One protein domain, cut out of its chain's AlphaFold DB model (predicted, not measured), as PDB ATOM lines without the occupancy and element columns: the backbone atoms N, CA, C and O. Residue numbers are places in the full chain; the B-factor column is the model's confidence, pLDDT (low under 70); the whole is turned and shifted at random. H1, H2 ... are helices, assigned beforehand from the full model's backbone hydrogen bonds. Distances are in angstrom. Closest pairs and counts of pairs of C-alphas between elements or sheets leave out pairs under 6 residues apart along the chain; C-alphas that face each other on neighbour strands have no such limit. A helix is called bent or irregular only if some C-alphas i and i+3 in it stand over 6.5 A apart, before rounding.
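This is residues 642 to 767 and 792 to 833 of the 1152 residues of the protein "Component of oligomeric Golgi complex 2" of Mycena chlorophos (UniProt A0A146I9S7). One long bent helix, H1, sends its first arm out as a free spur, residues 642 to 667, which makes much of the length; its second arm, H1b, joins H4, H5 and H6 in an elongated bundle. The short helices H2 and H3 pack on H1b. The printed part has 168 residues with six named helices, H1 to H6 in chain order, and no named strand: all helix. It is loose, with a radius of gyration of the C-alphas of 21.2 A and spans of 83 by 34 by 23 A.

H1, residues 643 to 695, was assigned as one helix by its hydrogen bonds but is bent: C-alphas 663 and 666 are 7.1 A apart. Arm H1a, residues 643 to 663, is 30.7 A long from C-alpha 643 at (3.586, 41.966, 85.933); H1b, residues 666 to 695, measures 45.6 A. H2 is residues 709 to 712, H3 714 to 719. H4, residues 730 to 767, measures 48.3 A, and H5, 792 to 812, 30.4 A. H6, residues 822 to 832, ends at (50.012, 11.347, 117.468).

H1b touches H4, closest C-alphas Thr 676 and Ile 744 at 5.2 A, the same way at a steep tilt of 36 degrees, only just past shallow. H5 and H6 form a helical hairpin, closest C-alphas Ile 801 and Val 831 at 6.0 A. H4 touches H6 with residues 746 to 753 alone, closest C-alphas Cys 749 and Cys 823 at 5.6 A. H1b touches H2, closest C-alphas Cys 679 and Ile 712 at 5.0 A, and H3, closest Ile 675 and Pro 715 at 6.2 A. Every O i to N i+4 pair is within hydrogen-bond range in H3 and H5, but 16 of 17 in H1a, 15 of 26 in H1b, 29 of 34 in H4 and 6 of 7 in H6; H2 is too short for one.

Residues 768 to 791 are not printed; 11.9 A separate C-alphas 767 and 792. The link H1 to H2 is long. Fourteen residues have pLDDT under 70, among them 695 to 701.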
ATOM      1  N   SER A 642       1.275  46.220  86.794       69.19
ATOM      2  CA  SER A 642       1.896  45.405  85.748       69.19
ATOM      3  C   SER A 642       2.565  44.152  86.336       69.19
ATOM      4  O   SER A 642       2.858  44.071  87.533       69.19
ATOM      5  N   ALA A 643       2.838  43.149  85.495       73.62
ATOM      6  CA  ALA A 643       3.586  41.966  85.933       73.62
ATOM      7  C   ALA A 643       4.973  42.342  86.495       73.62
ATOM      8  O   ALA A 643       5.420  41.760  87.479       73.62
ATOM      9  N   GLU A 644       5.607  43.363  85.912       78.94
ATOM     10  CA  GLU A 644       6.901  43.911  86.329       78.94
ATOM     11  C   GLU A 644       6.793  44.619  87.690       78.94
ATOM     12  O   GLU A 644       7.604  44.379  88.582       78.94
ATOM     13  N   GLU A 645       5.751  45.432  87.897       81.12
ATOM     14  CA  GLU A 645       5.494  46.112  89.173       81.12
ATOM     15  C   GLU A 645       5.193  45.122  90.307       81.12
ATOM     16  O   GLU A 645       5.616  45.341  91.443       81.12
ATOM     17  N   ARG A 646       4.489  44.015  90.033       79.94
ATOM     18  CA  ARG A 646       4.246  42.964  91.036       79.94
ATOM     19  C   ARG A 646       5.548  42.296  91.477       79.94
ATOM     20  O   ARG A 646       5.791  42.218  92.680       79.94
ATOM     21  N   VAL A 647       6.401  41.909  90.525       84.38
ATOM     22  CA  VAL A 647       7.729  41.335  90.809       84.38
ATOM     23  C   VAL A 647       8.599  42.325  91.588       84.38
ATOM     24  O   VAL A 647       9.137  41.965  92.630       84.38
ATOM     25  N   ALA A 648       8.663  43.593  91.171       86.94
ATOM     26  CA  ALA A 648       9.466  44.612  91.850       86.94
ATOM     27  C   ALA A 648       9.036  44.853  93.313       86.94
ATOM     28  O   ALA A 648       9.880  45.112  94.176       86.94
ATOM     29  N   ASN A 649       7.738  44.753  93.624       88.12
ATOM     30  CA  ASN A 649       7.254  44.849  95.004       88.12
ATOM     31  C   ASN A 649       7.593  43.593  95.833       88.12
ATOM     32  O   ASN A 649       7.982  43.734  96.993       88.12
ATOM     33  N   GLU A 650       7.521  42.393  95.249       90.38
ATOM     34  CA  GLU A 650       7.930  41.149  95.918       90.38
ATOM     35  C   GLU A 650       9.441  41.119  96.198       90.38
ATOM     36  O   GLU A 650       9.854  40.866  97.330       90.38
ATOM     37  N   GLU A 651      10.275  41.492  95.223       91.88
ATOM     38  CA  GLU A 651      11.724  41.648  95.408       91.88
ATOM     39  C   GLU A 651      12.053  42.685  96.496       91.88
ATOM     40  O   GLU A 651      12.904  42.442  97.355       91.88
ATOM     41  N   THR A 652      11.333  43.814  96.522       93.62
ATOM     42  CA  THR A 652      11.476  44.840  97.569       93.62
ATOM     43  C   THR A 652      11.142  44.288  98.960       93.62
ATOM     44  O   THR A 652      11.822  44.621  99.936       93.62
ATOM     45  N   LEU A 653      10.128  43.423  99.070       95.06
ATOM     46  CA  LEU A 653       9.773  42.773 100.330       95.06
ATOM     47  C   LEU A 653      10.842  41.780 100.777       95.06
ATOM     48  O   LEU A 653      11.324  41.875 101.905       95.06
ATOM     49  N   LEU A 654      11.231  40.861  99.893       94.81
ATOM     50  CA  LEU A 654      12.229  39.832 100.178       94.81
ATOM     51  C   LEU A 654      13.565  40.468 100.577       94.81
ATOM     52  O   LEU A 654      14.167  40.055 101.568       94.81
ATOM     53  N   GLN A 655      13.976  41.546  99.904       94.75
ATOM     54  CA  GLN A 655      15.164  42.315 100.275       94.75
ATOM     55  C   GLN A 655      15.018  42.999 101.647       94.75
ATOM     56  O   GLN A 655      15.978  43.025 102.419       94.75
ATOM     57  N   SER A 656      13.835  43.518 101.996       95.69
ATOM     58  CA  SER A 656      13.562  44.078 103.330       95.69
ATOM     59  C   SER A 656      13.662  43.010 104.430       95.69
ATOM     60  O   SER A 656      14.368  43.206 105.424       95.69
ATOM     61  N   LEU A 657      13.040  41.844 104.224       96.31
ATOM     62  CA  LEU A 657      13.037  40.721 105.168       96.31
ATOM     63  C   LEU A 657      14.424  40.071 105.316       96.31
ATOM     64  O   LEU A 657      14.859  39.793 106.438       96.31
ATOM     65  N   ALA A 658      15.175  39.923 104.222       94.69
ATOM     66  CA  ALA A 658      16.578  39.506 104.248       94.69
ATOM     67  C   ALA A 658      17.451  40.514 105.016       94.69
ATOM     68  O   ALA A 658      18.276  40.135 105.845       94.69
ATOM     69  N   SER A 659      17.232  41.818 104.811       94.31
ATOM     70  CA  SER A 659      17.977  42.866 105.517       94.31
ATOM     71  C   SER A 659      17.619  42.963 107.009       94.31
ATOM     72  O   SER A 659      18.454  43.396 107.806       94.31
ATOM     73  N   MET A 660      16.399  42.575 107.394       95.00
ATOM     74  CA  MET A 660      15.941  42.457 108.782       95.00
ATOM     75  C   MET A 660      16.540  41.223 109.469       95.00
ATOM     76  O   MET A 660      17.123  41.349 110.541       95.00
ATOM     77  N   THR A 661      16.453  40.046 108.847       93.62
ATOM     78  CA  THR A 661      17.000  38.795 109.404       93.62
ATOM     79  C   THR A 661      18.528  38.822 109.493       93.62
ATOM     80  O   THR A 661      19.085  38.408 110.506       93.62
ATOM     81  N   ALA A 662      19.227  39.420 108.522       93.06
ATOM     82  CA  ALA A 662      20.676  39.633 108.599       93.06
ATOM     83  C   ALA A 662      21.111  40.493 109.807       93.06
ATOM     84  O   ALA A 662      22.232  40.344 110.295       93.06
ATOM     85  N   ALA A 663      20.235  41.359 110.338       90.88
ATOM     86  CA  ALA A 663      20.547  42.184 111.505       90.88
ATOM     87  C   ALA A 663      20.692  41.379 112.812       90.88
ATOM     88  O   ALA A 663      21.236  41.906 113.780       90.88
ATOM     89  N   THR A 664      20.273  40.106 112.852       91.62
ATOM     90  CA  THR A 664      20.480  39.229 114.018       91.62
ATOM     91  C   THR A 664      21.837  38.512 114.007       91.62
ATOM     92  O   THR A 664      22.164  37.804 114.961       91.62
ATOM     93  N   ALA A 665      22.671  38.692 112.974       91.88
ATOM     94  CA  ALA A 665      23.993  38.065 112.900       91.88
ATOM     95  C   ALA A 665      24.930  38.412 114.088       91.88
ATOM     96  O   ALA A 665      25.559  37.492 114.612       91.88
ATOM     97  N   PRO A 666      24.993  39.660 114.608       90.44
ATOM     98  CA  PRO A 666      25.798  39.965 115.796       90.44
ATOM     99  C   PRO A 666      25.317  39.229 117.056       90.44
ATOM    100  O   PRO A 666      26.135  38.828 117.883       90.44
ATOM    101  N   MET A 667      24.005  38.989 117.181       89.75
ATOM    102  CA  MET A 667      23.414  38.224 118.288       89.75
ATOM    103  C   MET A 667      23.838  36.753 118.222       89.75
ATOM    104  O   MET A 667      24.277  36.198 119.228       89.75
ATOM    105  N   THR A 668      23.808  36.156 117.023       90.81
ATOM    106  CA  THR A 668      24.368  34.821 116.747       90.81
ATOM    107  C   THR A 668      25.843  34.739 117.155       90.81
ATOM    108  O   THR A 668      26.217  33.851 117.920       90.81
ATOM    109  N   SER A 669      26.679  35.690 116.723       91.31
ATOM    110  CA  SER A 669      28.107  35.724 117.081       91.31
ATOM    111  C   SER A 669      28.337  35.849 118.592       91.31
ATOM    112  O   SER A 669      29.238  35.210 119.137       91.31
ATOM    113  N   HIS A 670      27.511  36.630 119.295       89.75
ATOM    114  CA  HIS A 670      27.619  36.801 120.745       89.75
ATOM    115  C   HIS A 670      27.156  35.546 121.515       89.75
ATOM    116  O   HIS A 670      27.819  35.143 122.472       89.75
ATOM    117  N   ILE A 671      26.100  34.855 121.057       90.81
ATOM    118  CA  ILE A 671      25.699  33.529 121.571       90.81
ATOM    119  C   ILE A 671      26.850  32.523 121.409       90.81
ATOM    120  O   ILE A 671      27.245  31.873 122.380       90.81
ATOM    121  N   ILE A 672      27.425  32.427 120.204       92.12
ATOM    122  CA  ILE A 672      28.564  31.547 119.904       92.12
ATOM    123  C   ILE A 672      29.755  31.877 120.816       92.12
ATOM    124  O   ILE A 672      30.353  30.961 121.382       92.12
ATOM    125  N   SER A 673      30.058  33.159 121.038       91.00
ATOM    126  CA  SER A 673      31.128  33.610 121.939       91.00
ATOM    127  C   SER A 673      30.912  33.162 123.394       91.00
ATOM    128  O   SER A 673      31.788  32.509 123.972       91.00
ATOM    129  N   ILE A 674      29.728  33.415 123.975       89.50
ATOM    130  CA  ILE A 674      29.394  33.011 125.354       89.50
ATOM    131  C   ILE A 674      29.488  31.487 125.522       89.50
ATOM    132  O   ILE A 674      30.073  31.003 126.496       89.50
ATOM    133  N   ILE A 675      28.941  30.707 124.584       90.19
ATOM    134  CA  ILE A 675      28.972  29.241 124.688       90.19
ATOM    135  C   ILE A 675      30.404  28.716 124.485       90.19
ATOM    136  O   ILE A 675      30.838  27.854 125.248       90.19
ATOM    137  N   THR A 676      31.180  29.285 123.555       92.19
ATOM    138  CA  THR A 676      32.598  28.933 123.343       92.19
ATOM    139  C   THR A 676      33.438  29.191 124.592       92.19
ATOM    140  O   THR A 676      34.191  28.308 125.001       92.19
ATOM    141  N   LYS A 677      33.268  30.348 125.248       89.56
ATOM    142  CA  LYS A 677      33.893  30.685 126.541       89.56
ATOM    143  C   LYS A 677      33.596  29.603 127.589       89.56
ATOM    144  O   LYS A 677      34.527  28.989 128.105       89.56
ATOM    145  N   ARG A 678      32.314  29.271 127.791       89.25
ATOM    146  CA  ARG A 678      31.858  28.234 128.739       89.25
ATOM    147  C   ARG A 678      32.398  26.832 128.418       89.25
ATOM    148  O   ARG A 678      32.728  26.082 129.332       89.25
ATOM    149  N   CYS A 679      32.519  26.467 127.140       88.75
ATOM    150  CA  CYS A 679      33.165  25.217 126.717       88.75
ATOM    151  C   CYS A 679      34.685  25.225 126.978       88.75
ATOM    152  O   CYS A 679      35.271  24.195 127.310       88.75
ATOM    153  N   CYS A 680      35.332  26.386 126.848       87.44
ATOM    154  CA  CYS A 680      36.766  26.557 127.070       87.44
ATOM    155  C   CYS A 680      37.174  26.536 128.551       87.44
ATOM    156  O   CYS A 680      38.307  26.153 128.848       87.44
ATOM    157  N   ASP A 681      36.287  26.900 129.480       84.81
ATOM    158  CA  ASP A 681      36.580  26.874 130.920       84.81
ATOM    159  C   ASP A 681      36.886  25.448 131.423       84.81
ATOM    160  O   ASP A 681      37.813  25.239 132.213       84.81
ATOM    161  N   GLU A 682      36.203  24.429 130.888       81.56
ATOM    162  CA  GLU A 682      36.492  23.016 131.182       81.56
ATOM    163  C   GLU A 682      37.907  22.596 130.726       81.56
ATOM    164  O   GLU A 682      38.559  21.785 131.395       81.56
ATOM    165  N   LEU A 683      38.444  23.204 129.654       82.19
ATOM    166  CA  LEU A 683      39.809  22.950 129.168       82.19
ATOM    167  C   LEU A 683      40.901  23.457 130.129       82.19
ATOM    168  O   LEU A 683      42.063  23.060 130.014       82.19
ATOM    169  N   ALA A 684      40.569  24.275 131.135       76.44
ATOM    170  CA  ALA A 684      41.527  24.616 132.187       76.44
ATOM    171  C   ALA A 684      42.027  23.360 132.931       76.44
ATOM    172  O   ALA A 684      43.188  23.309 133.353       76.44
ATOM    173  N   ARG A 685      41.194  22.310 133.028       77.12
ATOM    174  CA  ARG A 685      41.522  21.060 133.731       77.12
ATOM    175  C   ARG A 685      42.587  20.226 133.026       77.12
ATOM    176  O   ARG A 685      43.304  19.502 133.720       77.12
ATOM    177  N   VAL A 686      42.785  20.386 131.711       77.62
ATOM    178  CA  VAL A 686      43.858  19.696 130.966       77.62
ATOM    179  C   VAL A 686      45.224  19.983 131.607       77.62
ATOM    180  O   VAL A 686      46.054  19.081 131.719       77.62
ATOM    181  N   LYS A 687      45.439  21.199 132.146       70.56
ATOM    182  CA  LYS A 687      46.682  21.572 132.850       70.56
ATOM    183  C   LYS A 687      47.023  20.646 134.029       70.56
ATOM    184  O   LYS A 687      48.197  20.444 134.323       70.56
ATOM    185  N   SER A 688      46.010  20.073 134.682       69.12
ATOM    186  CA  SER A 688      46.150  19.178 135.842       69.12
ATOM    187  C   SER A 688      46.303  17.691 135.482       69.12
ATOM    188  O   SER A 688      46.580  16.867 136.359       69.12
ATOM    189  N   LEU A 689      46.151  17.324 134.204       72.25
ATOM    190  CA  LEU A 689      46.188  15.934 133.737       72.25
ATOM    191  C   LEU A 689      47.557  15.279 133.989       72.25
ATOM    192  O   LEU A 689      47.627  14.168 134.514       72.25
ATOM    193  N   SER A 690      48.646  16.003 133.711       66.50
ATOM    194  CA  SER A 690      50.022  15.521 133.897       66.50
ATOM    195  C   SER A 690      50.392  15.299 135.370       66.50
ATOM    196  O   SER A 690      51.060  14.317 135.691       66.50
ATOM    197  N   SER A 691      49.927  16.154 136.289       69.50
ATOM    198  CA  SER A 691      50.094  15.939 137.734       69.50
ATOM    199  C   SER A 691      49.224  14.794 138.252       69.50
ATOM    200  O   SER A 691      49.684  14.001 139.068       69.50
ATOM    201  N   THR A 692      47.990  14.671 137.753       72.06
ATOM    202  CA  THR A 692      47.032  13.661 138.227       72.06
ATOM    203  C   THR A 692      47.463  12.249 137.826       72.06
ATOM    204  O   THR A 692      47.516  11.367 138.677       72.06
ATOM    205  N   LEU A 693      47.859  12.030 136.566       69.69
ATOM    206  CA  LEU A 693      48.294  10.714 136.067       69.69
ATOM    207  C   LEU A 693      49.587  10.200 136.725       69.69
ATOM    208  O   LEU A 693      49.731   8.989 136.928       69.69
ATOM    209  N   ARG A 694      50.496  11.112 137.102       72.56
ATOM    210  CA  ARG A 694      51.733  10.809 137.851       72.56
ATOM    211  C   ARG A 694      51.493  10.588 139.351       72.56
ATOM    212  O   ARG A 694      52.317   9.966 140.012       72.56
ATOM    213  N   ALA A 695      50.374  11.074 139.896       62.38
ATOM    214  CA  ALA A 695      49.972  10.845 141.286       62.38
ATOM    215  C   ALA A 695      49.193   9.527 141.494       62.38
ATOM    216  O   ALA A 695      49.029   9.084 142.630       62.38
ATOM    217  N   MET A 696      48.718   8.878 140.422       64.25
ATOM    218  CA  MET A 696      48.029   7.588 140.517       64.25
ATOM    219  C   MET A 696      48.996   6.464 140.910       64.25
ATOM    220  O   MET A 696      49.931   6.146 140.177       64.25
ATOM    221  N   SER A 697      48.713   5.781 142.020       48.34
ATOM    222  CA  SER A 697      49.480   4.610 142.476       48.34
ATOM    223  C   SER A 697      49.386   3.404 141.534       48.34
ATOM    224  O   SER A 697      50.268   2.545 141.540       48.34
ATOM    225  N   ASN A 698      48.330   3.327 140.719       57.56
ATOM    226  CA  ASN A 698      48.049   2.193 139.844       57.56
ATOM    227  C   ASN A 698      48.542   2.475 138.410       57.56
ATOM    228  O   ASN A 698      47.917   3.216 137.652       57.56
ATOM    229  N   LYS A 699      49.693   1.900 138.045       65.06
ATOM    230  CA  LYS A 699      50.449   2.223 136.817       65.06
ATOM    231  C   LYS A 699      49.997   1.451 135.571       65.06
ATOM    232  O   LYS A 699      50.811   1.050 134.743       65.06
ATOM    233  N   SER A 700      48.692   1.239 135.428       65.81
ATOM    234  CA  SER A 700      48.105   0.698 134.203       65.81
ATOM    235  C   SER A 700      48.108   1.733 133.066       65.81
ATOM    236  O   SER A 700      48.178   2.947 133.288       65.81
ATOM    237  N   MET A 701      48.046   1.230 131.830       69.25
ATOM    238  CA  MET A 701      47.820   2.029 130.623       69.25
ATOM    239  C   MET A 701      46.344   2.477 130.581       69.25
ATOM    240  O   MET A 701      45.469   1.640 130.840       69.25
ATOM    241  N   PRO A 702      46.045   3.758 130.291       73.88
ATOM    242  CA  PRO A 702      44.675   4.265 130.287       73.88
ATOM    243  C   PRO A 702      43.819   3.628 129.182       73.88
ATOM    244  O   PRO A 702      44.326   3.242 128.129       73.88
ATOM    245  N   LYS A 703      42.511   3.508 129.445       74.75
ATOM    246  CA  LYS A 703      41.518   2.893 128.535       74.75
ATOM    247  C   LYS A 703      40.228   3.695 128.355       74.75
ATOM    248  O   LYS A 703      39.507   3.452 127.395       74.75
ATOM    249  N   ASN A 704      39.938   4.622 129.267       79.81
ATOM    250  CA  ASN A 704      38.717   5.425 129.284       79.81
ATOM    251  C   ASN A 704      39.100   6.909 129.150       79.81
ATOM    252  O   ASN A 704      40.159   7.284 129.663       79.81
ATOM    253  N   PRO A 705      38.269   7.755 128.517       83.12
ATOM    254  CA  PRO A 705      38.508   9.194 128.473       83.12
ATOM    255  C   PRO A 705      38.368   9.834 129.859       83.12
ATOM    256  O   PRO A 705      37.626   9.348 130.719       83.12
ATOM    257  N   SER A 706      39.064  10.948 130.064       83.94
ATOM    258  CA  SER A 706      39.005  11.738 131.289       83.94
ATOM    259  C   SER A 706      37.591  12.274 131.545       83.94
ATOM    260  O   SER A 706      36.937  12.794 130.644       83.94
ATOM    261  N   HIS A 707      37.128  12.228 132.799       81.75
ATOM    262  CA  HIS A 707      35.741  12.564 133.170       81.75
ATOM    263  C   HIS A 707      35.263  13.977 132.774       81.75
ATOM    264  O   HIS A 707      34.061  14.194 132.650       81.75
ATOM    265  N   TRP A 708      36.173  14.937 132.582       83.31
ATOM    266  CA  TRP A 708      35.842  16.298 132.142       83.31
ATOM    267  C   TRP A 708      35.645  16.417 130.618       83.31
ATOM    268  O   TRP A 708      35.012  17.370 130.176       83.31
ATOM    269  N   VAL A 709      36.092  15.449 129.805       84.25
ATOM    270  CA  VAL A 709      35.970  15.501 128.332       84.25
ATOM    271  C   VAL A 709      34.505  15.529 127.893       84.25
ATOM    272  O   VAL A 709      34.114  16.371 127.089       84.25
ATOM    273  N   SER A 710      33.659  14.696 128.505       84.44
ATOM    274  CA  SER A 710      32.205  14.685 128.271       84.44
ATOM    275  C   SER A 710      31.473  15.934 128.786       84.44
ATOM    276  O   SER A 710      30.270  16.079 128.569       84.44
ATOM    277  N   SER A 711      32.179  16.835 129.478       87.44
ATOM    278  CA  SER A 711      31.642  18.112 129.959       87.44
ATOM    279  C   SER A 711      31.996  19.293 129.046       87.44
ATOM    280  O   SER A 711      31.275  20.285 129.086       87.44
ATOM    281  N   ILE A 712      33.007  19.178 128.167       88.75
ATOM    282  CA  ILE A 712      33.457  20.269 127.276       88.75
ATOM    283  C   ILE A 712      32.302  20.793 126.409       88.75
ATOM    284  O   ILE A 712      32.037  21.989 126.394       88.75
ATOM    285  N   LEU A 713      31.578  19.907 125.715       91.31
ATOM    286  CA  LEU A 713      30.478  20.275 124.806       91.31
ATOM    287  C   LEU A 713      29.097  20.273 125.494       91.31
ATOM    288  O   LEU A 713      28.059  20.444 124.849       91.31
ATOM    289  N   ARG A 714      29.057  20.117 126.825       90.00
ATOM    290  CA  ARG A 714      27.817  20.178 127.613       90.00
ATOM    291  C   ARG A 714      27.098  21.536 127.524       90.00
ATOM    292  O   ARG A 714      25.870  21.499 127.463       90.00
ATOM    293  N   PRO A 715      27.769  22.707 127.471       90.00
ATOM    294  CA  PRO A 715      27.087  23.994 127.307       90.00
ATOM    295  C   PRO A 715      26.235  24.079 126.031       90.00
ATOM    296  O   PRO A 715      25.102  24.550 126.102       90.00
ATOM    297  N   ILE A 716      26.713  23.536 124.902       89.75
ATOM    298  CA  ILE A 716      25.956  23.463 123.635       89.75
ATOM    299  C   ILE A 716      24.682  22.625 123.822       89.75
ATOM    300  O   ILE A 716      23.581  23.040 123.457       89.75
ATOM    301  N   LYS A 717      24.823  21.455 124.459       88.81
ATOM    302  CA  LYS A 717      23.710  20.538 124.743       88.81
ATOM    303  C   LYS A 717      22.663  21.162 125.670       88.81
ATOM    304  O   LYS A 717      21.473  20.977 125.446       88.81
ATOM    305  N   VAL A 718      23.088  21.936 126.671       89.19
ATOM    306  CA  VAL A 718      22.182  22.679 127.565       89.19
ATOM    307  C   VAL A 718      21.478  23.822 126.823       89.19
ATOM    308  O   VAL A 718      20.270  23.977 126.987       89.19
ATOM    309  N   PHE A 719      22.183  24.579 125.973       89.50
ATOM    310  CA  PHE A 719      21.593  25.670 125.187       89.50
ATOM    311  C   PHE A 719      20.442  25.173 124.294       89.50
ATOM    312  O   PHE A 719      19.329  25.688 124.385       89.50
ATOM    313  N   PHE A 720      20.675  24.112 123.514       89.25
ATOM    314  CA  PHE A 720      19.704  23.538 122.570       89.25
ATOM    315  C   PHE A 720      18.760  22.466 123.164       89.25
ATOM    316  O   PHE A 720      18.121  21.728 122.410       89.25
ATOM    317  N   ALA A 721      18.672  22.332 124.495       86.81
ATOM    318  CA  ALA A 721      17.838  21.323 125.175       86.81
ATOM    319  C   ALA A 721      18.081  19.864 124.697       86.81
ATOM    320  O   ALA A 721      17.170  19.039 124.578       86.81
ATOM    321  N   ILE A 722      19.335  19.514 124.399       83.88
ATOM    322  CA  ILE A 722      19.749  18.171 123.970       83.88
ATOM    323  C   ILE A 722      20.014  17.322 125.220       83.88
ATOM    324  O   ILE A 722      21.069  17.415 125.847       83.88
ATOM    325  N   GLY A 723      19.035  16.495 125.596       71.00
ATOM    326  CA  GLY A 723      19.093  15.667 126.810       71.00
ATOM    327  C   GLY A 723      18.732  16.410 128.105       71.00
ATOM    328  O   GLY A 723      18.986  15.901 129.193       71.00
ATOM    329  N   VAL A 724      18.136  17.602 127.995       78.25
ATOM    330  CA  VAL A 724      17.634  18.424 129.109       78.25
ATOM    331  C   VAL A 724      16.234  18.920 128.735       78.25
ATOM    332  O   VAL A 724      15.992  19.218 127.572       78.25
ATOM    333  N   ALA A 725      15.304  18.995 129.691       68.81
ATOM    334  CA  ALA A 725      13.886  19.266 129.407       68.81
ATOM    335  C   ALA A 725      13.584  20.680 128.861       68.81
ATOM    336  O   ALA A 725      12.561  20.883 128.216       68.81
ATOM    337  N   GLN A 726      14.452  21.651 129.148       72.19
ATOM    338  CA  GLN A 726      14.337  23.062 128.775       72.19
ATOM    339  C   GLN A 726      15.746  23.612 128.517       72.19
ATOM    340  O   GLN A 726      16.706  23.170 129.153       72.19
ATOM    341  N   GLY A 727      15.869  24.577 127.607       78.69
ATOM    342  CA  GLY A 727      17.136  25.209 127.235       78.69
ATOM    343  C   GLY A 727      16.887  26.542 126.522       78.69
ATOM    344  O   GLY A 727      15.892  26.648 125.805       78.69
ATOM    345  N   PRO A 728      17.736  27.567 126.726       80.69
ATOM    346  CA  PRO A 728      17.490  28.937 126.260       80.69
ATOM    347  C   PRO A 728      17.407  29.098 124.733       80.69
ATOM    348  O   PRO A 728      16.803  30.055 124.276       80.69
ATOM    349  N   GLY A 729      17.980  28.175 123.954       81.81
ATOM    350  CA  GLY A 729      17.922  28.149 122.490       81.81
ATOM    351  C   GLY A 729      17.143  26.957 121.928       81.81
ATOM    352  O   GLY A 729      17.427  26.518 120.815       81.81
ATOM    353  N   SER A 730      16.198  26.387 122.683       84.56
ATOM    354  CA  SER A 730      15.435  25.191 122.278       84.56
ATOM    355  C   SER A 730      14.719  25.350 120.926       84.56
ATOM    356  O   SER A 730      14.774  24.437 120.106       84.56
ATOM    357  N   ALA A 731      14.133  26.518 120.650       82.56
ATOM    358  CA  ALA A 731      13.469  26.835 119.381       82.56
ATOM    359  C   ALA A 731      14.441  27.029 118.193       82.56
ATOM    360  O   ALA A 731      14.063  26.848 117.038       82.56
ATOM    361  N   LEU A 732      15.720  27.328 118.449       86.38
ATOM    362  CA  LEU A 732      16.751  27.440 117.405       86.38
ATOM    363  C   LEU A 732      17.278  26.070 116.934       86.38
ATOM    364  O   LEU A 732      18.007  25.991 115.941       86.38
ATOM    365  N   LYS A 733      16.921  24.991 117.641       85.38
ATOM    366  CA  LYS A 733      17.540  23.665 117.528       85.38
ATOM    367  C   LYS A 733      17.543  23.088 116.112       85.38
ATOM    368  O   LYS A 733      18.578  22.610 115.662       85.38
ATOM    369  N   GLU A 734      16.411  23.133 115.416       82.69
ATOM    370  CA  GLU A 734      16.243  22.481 114.105       82.69
ATOM    371  C   GLU A 734      17.081  23.111 112.984       82.69
ATOM    372  O   GLU A 734      17.328  22.469 111.970       82.69
ATOM    373  N   HIS A 735      17.515  24.361 113.164       82.94
ATOM    374  CA  HIS A 735      18.133  25.164 112.108       82.94
ATOM    375  C   HIS A 735      19.583  25.561 112.400       82.94
ATOM    376  O   HIS A 735      20.353  25.773 111.469       82.94
ATOM    377  N   PHE A 736      19.958  25.689 113.678       88.00
ATOM    378  CA  PHE A 736      21.242  26.278 114.072       88.00
ATOM    379  C   PHE A 736      22.182  25.333 114.830       88.00
ATOM    380  O   PHE A 736      23.339  25.702 115.014       88.00
ATOM    381  N   VAL A 737      21.749  24.126 115.233       90.19
ATOM    382  CA  VAL A 737      22.615  23.180 115.975       90.19
ATOM    383  C   VAL A 737      23.905  22.883 115.223       90.19
ATOM    384  O   VAL A 737      24.968  23.063 115.804       90.19
ATOM    385  N   GLU A 738      23.836  22.476 113.954       89.38
ATOM    386  CA  GLU A 738      25.028  22.051 113.207       89.38
ATOM    387  C   GLU A 738      26.009  23.213 112.980       89.38
ATOM    388  O   GLU A 738      27.209  23.055 113.207       89.38
ATOM    389  N   SER A 739      25.502  24.399 112.612       91.44
ATOM    390  CA  SER A 739      26.326  25.602 112.411       91.44
ATOM    391  C   SER A 739      26.974  26.057 113.717       91.44
ATOM    392  O   SER A 739      28.195  26.134 113.800       91.44
ATOM    393  N   TYR A 740      26.175  26.293 114.766       93.25
ATOM    394  CA  TYR A 740      26.701  26.773 116.045       93.25
ATOM    395  C   TYR A 740      27.649  25.734 116.656       93.25
ATOM    396  O   TYR A 740      28.690  26.104 117.187       93.25
ATOM    397  N   ALA A 741      27.333  24.435 116.572       91.81
ATOM    398  CA  ALA A 741      28.220  23.391 117.071       91.81
ATOM    399  C   ALA A 741      29.550  23.354 116.308       91.81
ATOM    400  O   ALA A 741      30.578  23.173 116.954       91.81
ATOM    401  N   ALA A 742      29.561  23.564 114.987       91.94
ATOM    402  CA  ALA A 742      30.792  23.634 114.202       91.94
ATOM    403  C   ALA A 742      31.650  24.859 114.568       91.94
ATOM    404  O   ALA A 742      32.838  24.700 114.856       91.94
ATOM    405  N   ASP A 743      31.051  26.052 114.633       91.31
ATOM    406  CA  ASP A 743      31.754  27.301 114.961       91.31
ATOM    407  C   ASP A 743      32.330  27.270 116.389       91.31
ATOM    408  O   ASP A 743      33.511  27.563 116.612       91.31
ATOM    409  N   ILE A 744      31.520  26.827 117.361       93.44
ATOM    410  CA  ILE A 744      31.943  26.646 118.756       93.44
ATOM    411  C   ILE A 744      33.036  25.571 118.845       93.44
ATOM    412  O   ILE A 744      34.026  25.756 119.555       93.44
ATOM    413  N   PHE A 745      32.903  24.454 118.123       93.19
ATOM    414  CA  PHE A 745      33.893  23.378 118.134       93.19
ATOM    415  C   PHE A 745      35.246  23.817 117.565       93.19
ATOM    416  O   PHE A 745      36.269  23.485 118.164       93.19
ATOM    417  N   GLU A 746      35.289  24.597 116.480       91.62
ATOM    418  CA  GLU A 746      36.552  25.107 115.926       91.62
ATOM    419  C   GLU A 746      37.236  26.072 116.917       91.62
ATOM    420  O   GLU A 746      38.439  25.949 117.163       91.62
ATOM    421  N   GLY A 747      36.474  26.957 117.575       90.00
ATOM    422  CA  GLY A 747      36.982  27.835 118.640       90.00
ATOM    423  C   GLY A 747      37.522  27.068 119.858       90.00
ATOM    424  O   GLY A 747      38.624  27.343 120.345       90.00
ATOM    425  N   VAL A 748      36.798  26.039 120.310       92.00
ATOM    426  CA  VAL A 748      37.244  25.134 121.383       92.00
ATOM    427  C   VAL A 748      38.490  24.347 120.954       92.00
ATOM    428  O   VAL A 748      39.422  24.221 121.750       92.00
ATOM    429  N   CYS A 749      38.583  23.886 119.700       91.06
ATOM    430  CA  CYS A 749      39.779  23.226 119.164       91.06
ATOM    431  C   CYS A 749      41.003  24.151 119.187       91.06
ATOM    432  O   CYS A 749      42.069  23.731 119.636       91.06
ATOM    433  N   GLN A 750      40.866  25.416 118.769       90.56
ATOM    434  CA  GLN A 750      41.953  26.405 118.835       90.56
ATOM    435  C   GLN A 750      42.445  26.613 120.276       90.56
ATOM    436  O   GLN A 750      43.654  26.619 120.537       90.56
ATOM    437  N   LYS A 751      41.522  26.714 121.240       89.06
ATOM    438  CA  LYS A 751      41.870  26.821 122.662       89.06
ATOM    439  C   LYS A 751      42.524  25.542 123.197       89.06
ATOM    440  O   LYS A 751      43.490  25.633 123.955       89.06
ATOM    441  N   TYR A 752      42.069  24.363 122.777       89.69
ATOM    442  CA  TYR A 752      42.643  23.077 123.185       89.69
ATOM    443  C   TYR A 752      44.070  22.896 122.626       89.69
ATOM    444  O   TYR A 752      44.977  22.546 123.383       89.69
ATOM    445  N   ILE A 753      44.315  23.265 121.359       88.56
ATOM    446  CA  ILE A 753      45.662  23.359 120.758       88.56
ATOM    447  C   ILE A 753      46.575  24.256 121.602       88.56
ATOM    448  O   ILE A 753      47.705  23.871 121.919       88.56
ATOM    449  N   PHE A 754      46.099  25.443 121.997       87.81
ATOM    450  CA  PHE A 754      46.874  26.360 122.833       87.81
ATOM    451  C   PHE A 754      47.231  25.725 124.185       87.81
ATOM    452  O   PHE A 754      48.401  25.733 124.571       87.81
ATOM    453  N   GLU A 755      46.266  25.132 124.892       85.50
ATOM    454  CA  GLU A 755      46.515  24.557 126.219       85.50
ATOM    455  C   GLU A 755      47.404  23.302 126.171       85.50
ATOM    456  O   GLU A 755      48.306  23.166 127.003       85.50
ATOM    457  N   LEU A 756      47.260  22.440 125.155       84.50
ATOM    458  CA  LEU A 756      48.202  21.340 124.904       84.50
ATOM    459  C   LEU A 756      49.604  21.849 124.542       84.50
ATOM    460  O   LEU A 756      50.598  21.278 124.989       84.50
ATOM    461  N   THR A 757      49.714  22.959 123.806       85.50
ATOM    462  CA  THR A 757      51.007  23.595 123.509       85.50
ATOM    463  C   THR A 757      51.684  24.118 124.779       85.50
ATOM    464  O   THR A 757      52.896  23.954 124.941       85.50
ATOM    465  N   GLN A 758      50.932  24.723 125.706       83.00
ATOM    466  CA  GLN A 758      51.476  25.146 127.003       83.00
ATOM    467  C   GLN A 758      51.870  23.946 127.877       83.00
ATOM    468  O   GLN A 758      52.889  24.000 128.567       83.00
ATOM    469  N   LEU A 759      51.121  22.843 127.807       82.81
ATOM    470  CA  LEU A 759      51.444  21.593 128.494       82.81
ATOM    471  C   LEU A 759      52.713  20.927 127.963       82.81
ATOM    472  O   LEU A 759      53.600  20.663 128.772       82.81
ATOM    473  N   LYS A 760      52.860  20.748 126.639       79.44
ATOM    474  CA  LYS A 760      54.112  20.253 126.030       79.44
ATOM    475  C   LYS A 760      55.304  21.117 126.473       79.44
ATOM    476  O   LYS A 760      56.308  20.583 126.937       79.44
ATOM    477  N   LYS A 761      55.173  22.452 126.449       82.56
ATOM    478  CA  LYS A 761      56.218  23.392 126.918       82.56
ATOM    479  C   LYS A 761      56.509  23.286 128.422       82.56
ATOM    480  O   LYS A 761      57.659  23.448 128.833       82.56
ATOM    481  N   MET A 762      55.505  23.026 129.261       78.19
ATOM    482  CA  MET A 762      55.695  22.792 130.699       78.19
ATOM    483  C   MET A 762      56.395  21.451 130.960       78.19
ATOM    484  O   MET A 762      57.326  21.383 131.762       78.19
ATOM    485  N   GLU A 763      55.993  20.393 130.260       74.50
ATOM    486  CA  GLU A 763      56.590  19.064 130.366       74.50
ATOM    487  C   GLU A 763      58.044  19.059 129.881       74.50
ATOM    488  O   GLU A 763      58.917  18.587 130.602       74.50
ATOM    489  N   GLU A 764      58.342  19.701 128.751       76.56
ATOM    490  CA  GLU A 764      59.700  19.901 128.233       76.56
ATOM    491  C   GLU A 764      60.599  20.653 129.239       76.56
ATOM    492  O   GLU A 764      61.747  20.262 129.479       76.56
ATOM    493  N   ARG A 765      60.071  21.694 129.905       76.00
ATOM    494  CA  ARG A 765      60.764  22.408 130.997       76.00
ATOM    495  C   ARG A 765      61.021  21.502 132.203       76.00
ATOM    496  O   ARG A 765      62.136  21.502 132.725       76.00
ATOM    497  N   LEU A 766      60.041  20.699 132.624       70.50
ATOM    498  CA  LEU A 766      60.198  19.722 133.710       70.50
ATOM    499  C   LEU A 766      61.211  18.623 133.349       70.50
ATOM    500  O   LEU A 766      62.025  18.238 134.188       70.50
ATOM    501  N   ARG A 767      61.225  18.168 132.093       69.81
ATOM    502  CA  ARG A 767      62.172  17.187 131.543       69.81
ATOM    503  C   ARG A 767      63.601  17.735 131.555       69.81
ATOM    504  O   ARG A 767      64.510  17.053 132.026       69.81
ATOM    505  N   ASP A 792      55.444   7.080 132.313       71.62
ATOM    506  CA  ASP A 792      54.514   8.175 132.617       71.62
ATOM    507  C   ASP A 792      54.367   9.190 131.467       71.62
ATOM    508  O   ASP A 792      53.241   9.612 131.208       71.62
ATOM    509  N   GLU A 793      55.439   9.524 130.730       73.56
ATOM    510  CA  GLU A 793      55.348  10.292 129.467       73.56
ATOM    511  C   GLU A 793      54.397   9.581 128.473       73.56
ATOM    512  O   GLU A 793      53.460  10.189 127.955       73.56
ATOM    513  N   GLU A 794      54.547   8.262 128.284       76.56
ATOM    514  CA  GLU A 794      53.689   7.472 127.386       76.56
ATOM    515  C   GLU A 794      52.239   7.318 127.895       76.56
ATOM    516  O   GLU A 794      51.297   7.376 127.104       76.56
ATOM    517  N   ARG A 795      52.016   7.181 129.213       79.88
ATOM    518  CA  ARG A 795      50.660   7.155 129.806       79.88
ATOM    519  C   ARG A 795      49.935   8.491 129.623       79.88
ATOM    520  O   ARG A 795      48.738   8.484 129.340       79.88
ATOM    521  N   ILE A 796      50.641   9.617 129.755       78.56
ATOM    522  CA  ILE A 796      50.098  10.961 129.498       78.56
ATOM    523  C   ILE A 796      49.724  11.103 128.018       78.56
ATOM    524  O   ILE A 796      48.585  11.461 127.717       78.56
ATOM    525  N   ARG A 797      50.631  10.736 127.102       79.88
ATOM    526  CA  ARG A 797      50.387  10.755 125.651       79.88
ATOM    527  C   ARG A 797      49.178   9.896 125.261       79.88
ATOM    528  O   ARG A 797      48.295  10.366 124.548       79.88
ATOM    529  N   GLN A 798      49.085   8.671 125.780       84.06
ATOM    530  CA  GLN A 798      47.969   7.769 125.488       84.06
ATOM    531  C   GLN A 798      46.628   8.280 126.042       84.06
ATOM    532  O   GLN A 798      45.610   8.126 125.368       84.06
ATOM    533  N   GLN A 799      46.600   8.907 127.227       86.12
ATOM    534  CA  GLN A 799      45.373   9.540 127.731       86.12
ATOM    535  C   GLN A 799      44.945  10.701 126.825       86.12
ATOM    536  O   GLN A 799      43.765  10.805 126.505       86.12
ATOM    537  N   MET A 800      45.886  11.530 126.360       83.88
ATOM    538  CA  MET A 800      45.580  12.632 125.441       83.88
ATOM    539  C   MET A 800      44.975  12.140 124.116       83.88
ATOM    540  O   MET A 800      44.052  12.784 123.625       83.88
ATOM    541  N   ILE A 801      45.426  11.002 123.558       85.69
ATOM    542  CA  ILE A 801      44.798  10.404 122.358       85.69
ATOM    543  C   ILE A 801      43.333  10.067 122.647       85.69
ATOM    544  O   ILE A 801      42.443  10.480 121.908       85.69
ATOM    545  N   ILE A 802      43.080   9.339 123.740       88.12
ATOM    546  CA  ILE A 802      41.733   8.885 124.112       88.12
ATOM    547  C   ILE A 802      40.810  10.086 124.389       88.12
ATOM    548  O   ILE A 802      39.640  10.056 124.008       88.12
ATOM    549  N   ASP A 803      41.335  11.149 125.001       88.56
ATOM    550  CA  ASP A 803      40.594  12.373 125.312       88.56
ATOM    551  C   ASP A 803      40.254  13.183 124.046       88.56
ATOM    552  O   ASP A 803      39.105  13.602 123.891       88.56
ATOM    553  N   VAL A 804      41.193  13.347 123.102       89.25
ATOM    554  CA  VAL A 804      40.942  14.034 121.817       89.25
ATOM    555  C   VAL A 804      39.994  13.227 120.926       89.25
ATOM    556  O   VAL A 804      39.046  13.792 120.381       89.25
ATOM    557  N   GLU A 805      40.173  11.906 120.830       89.06
ATOM    558  CA  GLU A 805      39.243  11.030 120.107       89.06
ATOM    559  C   GLU A 805      37.822  11.077 120.688       89.06
ATOM    560  O   GLU A 805      36.846  11.058 119.937       89.06
ATOM    561  N   ALA A 806      37.682  11.095 122.018       88.75
ATOM    562  CA  ALA A 806      36.381  11.168 122.677       88.75
ATOM    563  C   ALA A 806      35.722  12.544 122.491       88.75
ATOM    564  O   ALA A 806      34.519  12.605 122.247       88.75
ATOM    565  N   PHE A 807      36.504  13.625 122.534       91.69
ATOM    566  CA  PHE A 807      36.049  14.981 122.227       91.69
ATOM    567  C   PHE A 807      35.534  15.104 120.781       91.69
ATOM    568  O   PHE A 807      34.434  15.612 120.568       91.69
ATOM    569  N   GLY A 808      36.264  14.563 119.797       89.56
ATOM    570  CA  GLY A 808      35.811  14.526 118.401       89.56
ATOM    571  C   GLY A 808      34.524  13.716 118.212       89.56
ATOM    572  O   GLY A 808      33.591  14.175 117.553       89.56
ATOM    573  N   LYS A 809      34.420  12.539 118.846       89.75
ATOM    574  CA  LYS A 809      33.200  11.708 118.813       89.75
ATOM    575  C   LYS A 809      31.996  12.427 119.436       89.75
ATOM    576  O   LYS A 809      30.892  12.310 118.915       89.75
ATOM    577  N   ASP A 810      32.192  13.204 120.502       88.81
ATOM    578  CA  ASP A 810      31.107  13.970 121.130       88.81
ATOM    579  C   ASP A 810      30.639  15.168 120.277       88.81
ATOM    580  O   ASP A 810      29.472  15.552 120.348       88.81
ATOM    581  N   ALA A 811      31.510  15.709 119.416       89.75
ATOM    582  CA  ALA A 811      31.152  16.720 118.419       89.75
ATOM    583  C   ALA A 811      30.401  16.129 117.211       89.75
ATOM    584  O   ALA A 811      29.453  16.740 116.718       89.75
ATOM    585  N   GLN A 812      30.740  14.909 116.776       90.88
ATOM    586  CA  GLN A 812      29.971  14.194 115.742       90.88
ATOM    587  C   GLN A 812      28.514  13.955 116.169       90.88
ATOM    588  O   GLN A 812      27.609  14.055 115.347       90.88
ATOM    589  N   LEU A 813      28.264  13.719 117.466       89.31
ATOM    590  CA  LEU A 813      26.909  13.615 118.033       89.31
ATOM    591  C   LEU A 813      26.122  14.944 118.029       89.31
ATOM    592  O   LEU A 813      24.932  14.942 118.341       89.31
ATOM    593  N   LEU A 814      26.767  16.063 117.679       87.69
ATOM    594  CA  LEU A 814      26.162  17.385 117.478       87.69
ATOM    595  C   LEU A 814      26.139  17.805 115.992       87.69
ATOM    596  O   LEU A 814      25.866  18.964 115.696       87.69
ATOM    597  N   GLY A 815      26.428  16.882 115.064       86.75
ATOM    598  CA  GLY A 815      26.428  17.131 113.615       86.75
ATOM    599  C   GLY A 815      27.748  17.666 113.043       86.75
ATOM    600  O   GLY A 815      27.823  17.964 111.853       86.75
ATOM    601  N   VAL A 816      28.814  17.783 113.845       90.25
ATOM    602  CA  VAL A 816      30.068  18.407 113.390       90.25
ATOM    603  C   VAL A 816      30.874  17.484 112.466       90.25
ATOM    604  O   VAL A 816      31.328  16.403 112.854       90.25
ATOM    605  N   ALA A 817      31.114  17.957 111.242       89.56
ATOM    606  CA  ALA A 817      31.924  17.296 110.218       89.56
ATOM    607  C   ALA A 817      33.437  17.432 110.506       89.56
ATOM    608  O   ALA A 817      34.095  18.366 110.042       89.56
ATOM    609  N   LEU A 818      33.995  16.498 111.290       88.50
ATOM    610  CA  LEU A 818      35.415  16.495 111.694       88.50
ATOM    611  C   LEU A 818      36.403  16.534 110.514       88.50
ATOM    612  O   LEU A 818      37.499  17.065 110.657       88.50
ATOM    613  N   ASP A 819      36.019  15.990 109.358       84.19
ATOM    614  CA  ASP A 819      36.788  15.993 108.107       84.19
ATOM    615  C   ASP A 819      37.027  17.402 107.536       84.19
ATOM    616  O   ASP A 819      37.972  17.604 106.772       84.19
ATOM    617  N   LYS A 820      36.206  18.383 107.934       86.06
ATOM    618  CA  LYS A 820      36.305  19.789 107.508       86.06
ATOM    619  C   LYS A 820      37.019  20.679 108.533       86.06
ATOM    620  O   LYS A 820      37.472  21.765 108.175       86.06
ATOM    621  N   SER A 821      37.141  20.236 109.788       88.75
ATOM    622  CA  SER A 821      37.771  21.000 110.872       88.75
ATOM    623  C   SER A 821      39.299  20.943 110.777       88.75
ATOM    624  O   SER A 821      39.945  19.944 111.111       88.75
ATOM    625  N   GLN A 822      39.906  22.052 110.345       87.00
ATOM    626  CA  GLN A 822      41.363  22.157 110.261       87.00
ATOM    627  C   GLN A 822      42.015  22.201 111.645       87.00
ATOM    628  O   GLN A 822      43.149  21.738 111.795       87.00
ATOM    629  N   CYS A 823      41.339  22.752 112.658       87.88
ATOM    630  CA  CYS A 823      41.860  22.735 114.019       87.88
ATOM    631  C   CYS A 823      41.756  21.343 114.654       87.88
ATOM    632  O   CYS A 823      42.715  20.933 115.301       87.88
ATOM    633  N   TYR A 824      40.699  20.559 114.419       90.69
ATOM    634  CA  TYR A 824      40.660  19.177 114.912       90.69
ATOM    635  C   TYR A 824      41.726  18.289 114.252       90.69
ATOM    636  O   TYR A 824      42.390  17.518 114.944       90.69
ATOM    637  N   ALA A 825      41.976  18.448 112.946       88.38
ATOM    638  CA  ALA A 825      43.058  17.735 112.261       88.38
ATOM    639  C   ALA A 825      44.436  18.007 112.904       88.38
ATOM    640  O   ALA A 825      45.161  17.068 113.236       88.38
ATOM    641  N   LYS A 826      44.757  19.283 113.171       87.38
ATOM    642  CA  LYS A 826      45.990  19.701 113.870       87.38
ATOM    643  C   LYS A 826      46.038  19.214 115.323       87.38
ATOM    644  O   LYS A 826      47.097  18.829 115.808       87.38
ATOM    645  N   LEU A 827      44.898  19.218 116.019       88.31
ATOM    646  CA  LEU A 827      44.770  18.732 117.396       88.31
ATOM    647  C   LEU A 827      45.078  17.229 117.489       88.31
ATOM    648  O   LEU A 827      45.799  16.814 118.394       88.31
ATOM    649  N   ALA A 828      44.580  16.427 116.543       86.69
ATOM    650  CA  ALA A 828      44.885  15.002 116.454       86.69
ATOM    651  C   ALA A 828      46.363  14.758 116.096       86.69
ATOM    652  O   ALA A 828      47.049  14.008 116.793       86.69
ATOM    653  N   GLU A 829      46.881  15.435 115.064       86.62
ATOM    654  CA  GLU A 829      48.290  15.362 114.644       86.62
ATOM    655  C   GLU A 829      49.246  15.626 115.821       86.62
ATOM    656  O   GLU A 829      50.076  14.773 116.144       86.62
ATOM    657  N   MET A 830      49.040  16.729 116.552       84.06
ATOM    658  CA  MET A 830      49.839  17.117 117.722       84.06
ATOM    659  C   MET A 830      49.943  16.047 118.819       84.06
ATOM    660  O   MET A 830      50.882  16.098 119.618       84.06
ATOM    661  N   VAL A 831      48.987  15.122 118.920       84.12
ATOM    662  CA  VAL A 831      48.958  14.088 119.968       84.12
ATOM    663  C   VAL A 831      49.449  12.726 119.443       84.12
ATOM    664  O   VAL A 831      49.916  11.888 120.221       84.12
ATOM    665  N   HIS A 832      49.435  12.523 118.123       80.81
ATOM    666  CA  HIS A 832      50.012  11.347 117.468       80.81
ATOM    667  C   HIS A 832      51.509  11.478 117.126       80.81
ATOM    668  O   HIS A 832      52.158  10.450 116.927       80.81
ATOM    669  N   GLU A 833      52.079  12.690 117.102       71.56
ATOM    670  CA  GLU A 833      53.531  12.910 116.970       71.56
ATOM    671  C   GLU A 833      54.365  12.154 118.028       71.56
ATOM    672  O   GLU A 833      53.976  12.024 119.192       71.56
TER     673      GLU A 833